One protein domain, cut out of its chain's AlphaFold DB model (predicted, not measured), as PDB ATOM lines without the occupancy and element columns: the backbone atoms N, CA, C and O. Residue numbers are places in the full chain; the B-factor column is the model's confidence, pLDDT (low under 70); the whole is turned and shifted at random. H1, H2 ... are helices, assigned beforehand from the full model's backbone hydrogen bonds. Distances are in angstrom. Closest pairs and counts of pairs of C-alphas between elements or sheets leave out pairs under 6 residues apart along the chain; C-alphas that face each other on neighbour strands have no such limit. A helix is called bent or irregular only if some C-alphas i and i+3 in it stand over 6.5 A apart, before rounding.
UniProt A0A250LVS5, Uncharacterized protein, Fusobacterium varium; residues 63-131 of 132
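AT A GLANCE: This is residues 63 to 131 of the 132 residues of an uncharacterized protein of Fusobacterium varium (UniProt A0A250LVS5). One long helix, H4, makes most of the length; H2 and H3 pack on its first half as a small body, and residues 116 to 131, of which 116 to 129 belong to H4, stick out from that body as an arm. Short H1 lies at the far end from that arm and touches no helix. The printed part has 69 residues with four named helices, in the order H1, H2, H3, H4, and no named strand; the class is all helix. It is only just loose, close to extended, with a radius of gyration of the C-alphas of 16.3 A and spans of 61 by 19 by 13 A.

HOW THE PARTS SIT: H4, residues 99 to 129, has a kink of 28 degrees near residue 113. It is neither bent nor irregular, but only just: C-alphas 113 and 116 are 6.4 A apart. H2, residues 74 to 82, touches residues 101 to 112 of H4 at a steep tilt of 58 degrees, the same way; their closest C-alphas, Ile 77 and Gly 108, are 4.2 A apart. H3, residues 84 to 95, and H4 form a helical hairpin, at a shallow tilt of 24 degrees, opposite ways; residues 101 to 113 of H4 touch H3, and the closest C-alphas, Phe 91 and Ala 102, are 5.0 A apart. H2 and H3 touch only at the corner, the closest C-alphas being Gly 80 and Gly 87 at 4.6 A. H1, residues 63 to 68, is apart from H2, H3 and H4. In H2 every O i to N i+4 pair is within hydrogen-bond range; in H1 1 of 2 are, in H3 6 of 8 and in H4 25 of 27.

IN THESE COORDINATES: H4 runs 44.5 A from C-alpha 99 at (51.637, 149.170, 83.808) to C-alpha 129 at (64.792, 158.243, 125.317). H3 measures 16.3 A, H2 12.7 A and H1 9.1 A, the last beginning at C-alpha 63 at (53.300, 141.324, 72.622).

THE WHOLE: The C-alphas of Ile 64 and Gly 131, the two farthest apart, are 61.0 A apart. The printed part has no cut, and its three links are tight. Mean pLDDT of the printed part is 72.5; 28 residues are under 70, among them 63 to 72 and 95 to 102.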
ATOM      1  N   LYS A  63      54.533 140.788  72.033       48.34
ATOM      2  CA  LYS A  63      53.300 141.324  72.622       48.34
ATOM      3  C   LYS A  63      52.483 140.314  73.445       48.34
ATOM      4  O   LYS A  63      51.820 140.720  74.401       48.34
ATOM      5  N   ILE A  64      52.508 139.023  73.105       45.94
ATOM      6  CA  ILE A  64      51.683 137.993  73.770       45.94
ATOM      7  C   ILE A  64      52.389 137.460  75.025       45.94
ATOM      8  O   ILE A  64      51.761 137.269  76.066       45.94
ATOM      9  N   ILE A  65      53.716 137.304  74.981       52.44
ATOM     10  CA  ILE A  65      54.498 136.969  76.181       52.44
ATOM     11  C   ILE A  65      54.540 138.145  77.164       52.44
ATOM     12  O   ILE A  65      54.476 137.937  78.375       52.44
ATOM     13  N   GLU A  66      54.603 139.384  76.670       51.22
ATOM     14  CA  GLU A  66      54.640 140.582  77.513       51.22
ATOM     15  C   GLU A  66      53.392 140.748  78.393       51.22
ATOM     16  O   GLU A  66      53.517 141.171  79.541       51.22
ATOM     17  N   THR A  67      52.213 140.348  77.905       51.03
ATOM     18  CA  THR A  67      50.947 140.427  78.656       51.03
ATOM     19  C   THR A  67      50.775 139.294  79.671       51.03
ATOM     20  O   THR A  67      50.260 139.530  80.764       51.03
ATOM     21  N   LEU A  68      51.262 138.084  79.376       51.84
ATOM     22  CA  LEU A  68      51.269 136.958  80.328       51.84
ATOM     23  C   LEU A  68      52.325 137.120  81.436       51.84
ATOM     24  O   LEU A  68      52.165 136.581  82.533       51.84
ATOM     25  N   ASN A  69      53.390 137.882  81.168       55.78
ATOM     26  CA  ASN A  69      54.517 138.082  82.079       55.78
ATOM     27  C   ASN A  69      54.492 139.437  82.821       55.78
ATOM     28  O   ASN A  69      55.467 139.799  83.487       55.78
ATOM     29  N   ASP A  70      53.394 140.199  82.758       53.69
ATOM     30  CA  ASP A  70      53.222 141.464  83.495       53.69
ATOM     31  C   ASP A  70      52.910 141.227  84.993       53.69
ATOM     32  O   ASP A  70      51.963 141.758  85.578       53.69
ATOM     33  N   LYS A  71      53.712 140.373  85.642       60.28
ATOM     34  CA  LYS A  71      53.708 140.184  87.094       60.28
ATOM     35  C   LYS A  71      54.632 141.226  87.723       60.28
ATOM     36  O   LYS A  71      55.853 141.075  87.739       60.28
ATOM     37  N   GLY A  72      54.042 142.304  88.235       58.53
ATOM     38  CA  GLY A  72      54.717 143.242  89.134       58.53
ATOM     39  C   GLY A  72      55.007 142.553  90.468       58.53
ATOM     40  O   GLY A  72      54.133 142.469  91.323       58.53
ATOM     41  N   GLY A  73      56.202 141.981  90.596       72.06
ATOM     42  CA  GLY A  73      56.676 141.290  91.797       72.06
ATOM     43  C   GLY A  73      57.592 142.141  92.681       72.06
ATOM     44  O   GLY A  73      58.018 143.233  92.307       72.06
ATOM     45  N   ILE A  74      57.950 141.583  93.838       70.31
ATOM     46  CA  ILE A  74      58.788 142.210  94.878       70.31
ATOM     47  C   ILE A  74      60.152 142.671  94.329       70.31
ATOM     48  O   ILE A  74      60.639 143.733  94.709       70.31
ATOM     49  N   GLY A  75      60.730 141.942  93.368       75.56
ATOM     50  CA  GLY A  75      62.004 142.319  92.739       75.56
ATOM     51  C   GLY A  75      61.969 143.682  92.036       75.56
ATOM     52  O   GLY A  75      62.942 144.429  92.091       75.56
ATOM     53  N   TRP A  76      60.830 144.064  91.449       73.75
ATOM     54  CA  TRP A  76      60.673 145.362  90.784       73.75
ATOM     55  C   TRP A  76      60.551 146.522  91.776       73.75
ATOM     56  O   TRP A  76      60.987 147.634  91.482       73.75
ATOM     57  N   ILE A  77      60.013 146.252  92.968       69.44
ATOM     58  CA  ILE A  77      59.967 147.216  94.074       69.44
ATOM     59  C   ILE A  77      61.388 147.461  94.597       69.44
ATOM     60  O   ILE A  77      61.792 148.607  94.773       69.44
ATOM     61  N   MET A  78      62.177 146.398  94.781       73.06
ATOM     62  CA  MET A  78      63.552 146.498  95.281       73.06
ATOM     63  C   MET A  78      64.475 147.262  94.313       73.06
ATOM     64  O   MET A  78      65.284 148.082  94.740       73.06
ATOM     65  N   LEU A  79      64.292 147.069  93.004       72.69
ATOM     66  CA  LEU A  79      64.972 147.844  91.958       72.69
ATOM     67  C   LEU A  79      64.655 149.347  92.035       72.69
ATOM     68  O   LEU A  79      65.564 150.173  91.942       72.69
ATOM     69  N   GLY A  80      63.383 149.702  92.248       68.69
ATOM     70  CA  GLY A  80      62.977 151.092  92.471       68.69
ATOM     71  C   GLY A  80      63.547 151.677  93.768       68.69
ATOM     72  O   GLY A  80      63.923 152.844  93.800       68.69
ATOM     73  N   PHE A  81      63.674 150.855  94.814       69.06
ATOM     74  CA  PHE A  81      64.211 151.264  96.112       69.06
ATOM     75  C   PHE A  81      65.708 151.602  96.071       69.06
ATOM     76  O   PHE A  81      66.124 152.623  96.615       69.06
ATOM     77  N   LEU A  82      66.520 150.769  95.411       71.12
ATOM     78  CA  LEU A  82      67.975 150.960  95.328       71.12
ATOM     79  C   LEU A  82      68.395 152.104  94.400       71.12
ATOM     80  O   LEU A  82      69.520 152.588  94.490       71.12
ATOM     81  N   SER A  83      67.520 152.522  93.486       69.12
ATOM     82  CA  SER A  83      67.895 153.411  92.393       69.12
ATOM     83  C   SER A  83      66.865 154.524  92.206       69.12
ATOM     84  O   SER A  83      66.182 154.603  91.196       69.12
ATOM     85  N   SER A  84      66.751 155.414  93.196       65.81
ATOM     86  CA  SER A  84      65.690 156.437  93.260       65.81
ATOM     87  C   SER A  84      65.536 157.267  91.964       65.81
ATOM     88  O   SER A  84      64.433 157.397  91.437       65.81
ATOM     89  N   TYR A  85      66.638 157.725  91.352       67.00
ATOM     90  CA  TYR A  85      66.610 158.454  90.067       67.00
ATOM     91  C   TYR A  85      66.264 157.571  88.857       67.00
ATOM     92  O   TYR A  85      65.502 157.958  87.971       67.00
ATOM     93  N   ILE A  86      66.822 156.364  88.820       73.69
ATOM     94  CA  ILE A  86      66.661 155.408  87.720       73.69
ATOM     95  C   ILE A  86      65.244 154.812  87.743       73.69
ATOM     96  O   ILE A  86      64.665 154.563  86.689       73.69
ATOM     97  N   GLY A  87      64.635 154.691  88.923       67.69
ATOM     98  CA  GLY A  87      63.257 154.257  89.125       67.69
ATOM     99  C   GLY A  87      62.235 155.179  88.462       67.69
ATOM    100  O   GLY A  87      61.280 154.684  87.871       67.69
ATOM    101  N   VAL A  88      62.455 156.500  88.462       68.38
ATOM    102  CA  VAL A  88      61.564 157.463  87.781       68.38
ATOM    103  C   VAL A  88      61.677 157.343  86.256       68.38
ATOM    104  O   VAL A  88      60.671 157.359  85.544       68.38
ATOM    105  N   ILE A  89      62.895 157.153  85.744       73.69
ATOM    106  CA  ILE A  89      63.149 156.989  84.305       73.69
ATOM    107  C   ILE A  89      62.585 155.649  83.815       73.69
ATOM    108  O   ILE A  89      61.873 155.602  82.809       73.69
ATOM    109  N   LEU A  90      62.827 154.558  84.550       69.31
ATOM    110  CA  LEU A  90      62.226 153.259  84.250       69.31
ATOM    111  C   LEU A  90      60.708 153.311  84.383       69.31
ATOM    112  O   LEU A  90      60.032 152.700  83.565       69.31
ATOM    113  N   PHE A  91      60.156 154.055  85.341       71.31
ATOM    114  CA  PHE A  91      58.713 154.250  85.432       71.31
ATOM    115  C   PHE A  91      58.157 154.848  84.138       71.31
ATOM    116  O   PHE A  91      57.240 154.271  83.567       71.31
ATOM    117  N   ALA A  92      58.739 155.931  83.617       71.00
ATOM    118  CA  ALA A  92      58.271 156.556  82.379       71.00
ATOM    119  C   ALA A  92      58.334 155.605  81.166       71.00
ATOM    120  O   ALA A  92      57.395 155.540  80.371       71.00
ATOM    121  N   VAL A  93      59.411 154.820  81.051       76.81
ATOM    122  CA  VAL A  93      59.604 153.857  79.951       76.81
ATOM    123  C   VAL A  93      58.672 152.645  80.082       76.81
ATOM    124  O   VAL A  93      58.066 152.213  79.097       76.81
ATOM    125  N   PHE A  94      58.523 152.098  81.290       70.12
ATOM    126  CA  PHE A  94      57.705 150.914  81.549       70.12
ATOM    127  C   PHE A  94      56.214 151.234  81.663       70.12
ATOM    128  O   PHE A  94      55.411 150.356  81.373       70.12
ATOM    129  N   ASN A  95      55.803 152.466  81.979       69.94
ATOM    130  CA  ASN A  95      54.384 152.829  82.085       69.94
ATOM    131  C   ASN A  95      53.625 152.616  80.762       69.94
ATOM    132  O   ASN A  95      52.447 152.273  80.766       69.94
ATOM    133  N   LYS A  96      54.311 152.749  79.617       66.25
ATOM    134  CA  LYS A  96      53.705 152.560  78.290       66.25
ATOM    135  C   LYS A  96      53.542 151.088  77.884       66.25
ATOM    136  O   LYS A  96      52.690 150.793  77.052       66.25
ATOM    137  N   LYS A  97      54.363 150.177  78.423       62.69
ATOM    138  CA  LYS A  97      54.403 148.755  78.013       62.69
ATOM    139  C   LYS A  97      54.000 147.760  79.110       62.69
ATOM    140  O   LYS A  97      53.465 146.713  78.785       62.69
ATOM    141  N   TYR A  98      54.231 148.084  80.381       68.06
ATOM    142  CA  TYR A  98      54.047 147.199  81.538       68.06
ATOM    143  C   TYR A  98      53.520 147.994  82.747       68.06
ATOM    144  O   TYR A  98      54.281 148.351  83.660       68.06
ATOM    145  N   PRO A  99      52.217 148.316  82.776       66.81
ATOM    146  CA  PRO A  99      51.637 149.170  83.808       66.81
ATOM    147  C   PRO A  99      51.743 148.560  85.213       66.81
ATOM    148  O   PRO A  99      51.842 149.297  86.196       66.81
ATOM    149  N   ARG A 100      51.751 147.224  85.346       69.50
ATOM    150  CA  ARG A 100      51.886 146.564  86.657       69.50
ATOM    151  C   ARG A 100      53.303 146.699  87.212       69.50
ATOM    152  O   ARG A 100      53.458 147.036  88.385       69.50
ATOM    153  N   ARG A 101      54.328 146.501  86.373       69.25
ATOM    154  CA  ARG A 101      55.742 146.701  86.750       69.25
ATOM    155  C   ARG A 101      56.044 148.162  87.076       69.25
ATOM    156  O   ARG A 101      56.706 148.441  88.074       69.25
ATOM    157  N   ALA A 102      55.503 149.089  86.287       69.06
ATOM    158  CA  ALA A 102      55.645 150.519  86.532       69.06
ATOM    159  C   ALA A 102      55.101 150.905  87.919       69.06
ATOM    160  O   ALA A 102      55.806 151.539  88.700       69.06
ATOM    161  N   LYS A 103      53.903 150.431  88.292       71.44
ATOM    162  CA  LYS A 103      53.347 150.664  89.638       71.44
ATOM    163  C   LYS A 103      54.250 150.136  90.758       71.44
ATOM    164  O   LYS A 103      54.435 150.840  91.745       71.44
ATOM    165  N   SER A 104      54.846 148.949  90.609       74.25
ATOM    166  CA  SER A 104      55.788 148.416  91.610       74.25
ATOM    167  C   SER A 104      57.091 149.219  91.711       74.25
ATOM    168  O   SER A 104      57.568 149.454  92.817       74.25
ATOM    169  N   ILE A 105      57.641 149.688  90.587       77.19
ATOM    170  CA  ILE A 105      58.855 150.522  90.572       77.19
ATOM    171  C   ILE A 105      58.582 151.872  91.242       77.19
ATOM    172  O   ILE A 105      59.384 152.319  92.059       77.19
ATOM    173  N   LEU A 106      57.431 152.487  90.952       75.19
ATOM    174  CA  LEU A 106      57.010 153.735  91.588       75.19
ATOM    175  C   LEU A 106      56.858 153.565  93.104       75.19
ATOM    176  O   LEU A 106      57.352 154.390  93.868       75.19
ATOM    177  N   LEU A 107      56.227 152.469  93.540       76.12
ATOM    178  CA  LEU A 107      56.080 152.148  94.959       76.12
ATOM    179  C   LEU A 107      57.449 152.000  95.645       76.12
ATOM    180  O   LEU A 107      57.651 152.523  96.737       76.12
ATOM    181  N   GLY A 108      58.396 151.328  94.981       73.88
ATOM    182  CA  GLY A 108      59.774 151.171  95.449       73.88
ATOM    183  C   GLY A 108      60.535 152.492  95.551       73.88
ATOM    184  O   GLY A 108      61.206 152.733  96.552       73.88
ATOM    185  N   GLY A 109      60.383 153.375  94.559       77.19
ATOM    186  CA  GLY A 109      60.987 154.710  94.570       77.19
ATOM    187  C   GLY A 109      60.459 155.589  95.708       77.19
ATOM    188  O   GLY A 109      61.239 156.238  96.398       77.19
ATOM    189  N   ILE A 110      59.150 155.549  95.978       76.94
ATOM    190  CA  ILE A 110      58.554 156.259  97.122       76.94
ATOM    191  C   ILE A 110      59.078 155.681  98.443       76.94
ATOM    192  O   ILE A 110      59.474 156.439  99.330       76.94
ATOM    193  N   LEU A 111      59.149 154.350  98.564       80.62
ATOM    194  CA  LEU A 111      59.722 153.698  99.745       80.62
ATOM    195  C   LEU A 111      61.181 154.117  99.982       80.62
ATOM    196  O   LEU A 111      61.562 154.308 101.131       80.62
ATOM    197  N   SER A 112      61.975 154.296  98.920       78.62
ATOM    198  CA  SER A 112      63.379 154.745  98.995       78.62
ATOM    199  C   SER A 112      63.525 156.075  99.719       78.62
ATOM    200  O   SER A 112      64.461 156.273 100.486       78.62
ATOM    201  N   ILE A 113      62.573 156.981  99.498       78.62
ATOM    202  CA  ILE A 113      62.584 158.311 100.102       78.62
ATOM    203  C   ILE A 113      62.029 158.245 101.524       78.62
ATOM    204  O   ILE A 113      62.621 158.819 102.426       78.62
ATOM    205  N   VAL A 114      60.925 157.531 101.753       84.00
ATOM    206  CA  VAL A 114      60.230 157.511 103.055       84.00
ATOM    207  C   VAL A 114      60.983 156.703 104.121       84.00
ATOM    208  O   VAL A 114      61.034 157.106 105.283       84.00
ATOM    209  N   PHE A 115      61.591 155.577 103.745       85.00
ATOM    210  CA  PHE A 115      62.293 154.676 104.664       85.00
ATOM    211  C   PHE A 115      63.437 155.337 105.467       85.00
ATOM    212  O   PHE A 115      63.456 155.166 106.688       85.00
ATOM    213  N   PRO A 116      64.356 156.132 104.878       82.69
ATOM    214  CA  PRO A 116      65.419 156.793 105.639       82.69
ATOM    215  C   PRO A 116      64.893 157.832 106.635       82.69
ATOM    216  O   PRO A 116      65.435 157.921 107.735       82.69
ATOM    217  N   PHE A 117      63.818 158.566 106.319       86.00
ATOM    218  CA  PHE A 117      63.193 159.484 107.285       86.00
ATOM    219  C   PHE A 117      62.615 158.734 108.485       86.00
ATOM    220  O   PHE A 117      62.765 159.178 109.622       86.00
ATOM    221  N   PHE A 118      62.003 157.572 108.244       87.50
ATOM    222  CA  PHE A 118      61.480 156.714 109.304       87.50
ATOM    223  C   PHE A 118      62.591 156.212 110.237       87.50
ATOM    224  O   PHE A 118      62.477 156.326 111.458       87.50
ATOM    225  N   ILE A 119      63.693 155.708 109.673       87.44
ATOM    226  CA  ILE A 119      64.848 155.227 110.445       87.44
ATOM    227  C   ILE A 119      65.518 156.367 111.217       87.44
ATOM    228  O   ILE A 119      65.831 156.207 112.397       87.44
ATOM    229  N   PHE A 120      65.694 157.528 110.586       88.00
ATOM    230  CA  PHE A 120      66.251 158.706 111.243       88.00
ATOM    231  C   PHE A 120      65.382 159.156 112.424       88.00
ATOM    232  O   PHE A 120      65.902 159.390 113.513       88.00
ATOM    233  N   GLY A 121      64.056 159.194 112.253       88.25
ATOM    234  CA  GLY A 121      63.118 159.512 113.331       88.25
ATOM    235  C   GLY A 121      63.242 158.555 114.518       88.25
ATOM    236  O   GLY A 121      63.348 158.999 115.660       88.25
ATOM    237  N   ILE A 122      63.317 157.246 114.260       89.56
ATOM    238  CA  ILE A 122      63.511 156.234 115.311       89.56
ATOM    239  C   ILE A 122      64.871 156.416 116.005       89.56
ATOM    240  O   ILE A 122      64.943 156.353 117.233       89.56
ATOM    241  N   MET A 123      65.947 156.692 115.262       87.19
ATOM    242  CA  MET A 123      67.264 156.988 115.844       87.19
ATOM    243  C   MET A 123      67.235 158.210 116.766       87.19
ATOM    244  O   MET A 123      67.800 158.171 117.856       87.19
ATOM    245  N   VAL A 124      66.567 159.288 116.359       89.31
ATOM    246  CA  VAL A 124      66.435 160.494 117.186       89.31
ATOM    247  C   VAL A 124      65.631 160.198 118.452       89.31
ATOM    248  O   VAL A 124      66.076 160.532 119.547       89.31
ATOM    249  N   VAL A 125      64.494 159.508 118.335       89.44
ATOM    250  CA  VAL A 125      63.657 159.142 119.489       89.44
ATOM    251  C   VAL A 125      64.412 158.231 120.452       89.44
ATOM    252  O   VAL A 125      64.408 158.473 121.652       89.44
ATOM    253  N   THR A 126      65.109 157.212 119.950       87.50
ATOM    254  CA  THR A 126      65.913 156.306 120.790       87.50
ATOM    255  C   THR A 126      67.073 157.018 121.480       87.50
ATOM    256  O   THR A 126      67.360 156.709 122.633       87.50
ATOM    257  N   LYS A 127      67.709 158.004 120.835       86.12
ATOM    258  CA  LYS A 127      68.725 158.857 121.473       86.12
ATOM    259  C   LYS A 127      68.134 159.728 122.581       86.12
ATOM    260  O   LYS A 127      68.679 159.738 123.679       86.12
ATOM    261  N   LEU A 128      66.993 160.368 122.324       83.81
ATOM    262  CA  LEU A 128      66.278 161.187 123.309       83.81
ATOM    263  C   LEU A 128      65.794 160.361 124.509       83.81
ATOM    264  O   LEU A 128      65.973 160.773 125.651       83.81
ATOM    265  N   VAL A 129      65.232 159.175 124.265       85.25
ATOM    266  CA  VAL A 129      64.792 158.243 125.317       85.25
ATOM    267  C   VAL A 129      65.979 157.680 126.095       85.25
ATOM    268  O   VAL A 129      65.886 157.489 127.304       85.25
ATOM    269  N   SER A 130      67.111 157.436 125.432       79.56
ATOM    270  CA  SER A 130      68.314 156.921 126.087       79.56
ATOM    271  C   SER A 130      69.089 157.985 126.881       79.56
ATOM    272  O   SER A 130      70.095 157.626 127.495       79.56
ATOM    273  N   GLY A 131      68.644 159.252 126.888       64.06
ATOM    274  CA  GLY A 131      69.162 160.313 127.760       64.06
ATOM    275  C   GLY A 131      70.667 160.580 127.640       64.06
ATOM    276  O   GLY A 131      71.279 161.009 128.615       64.06
TER     277      GLY A 131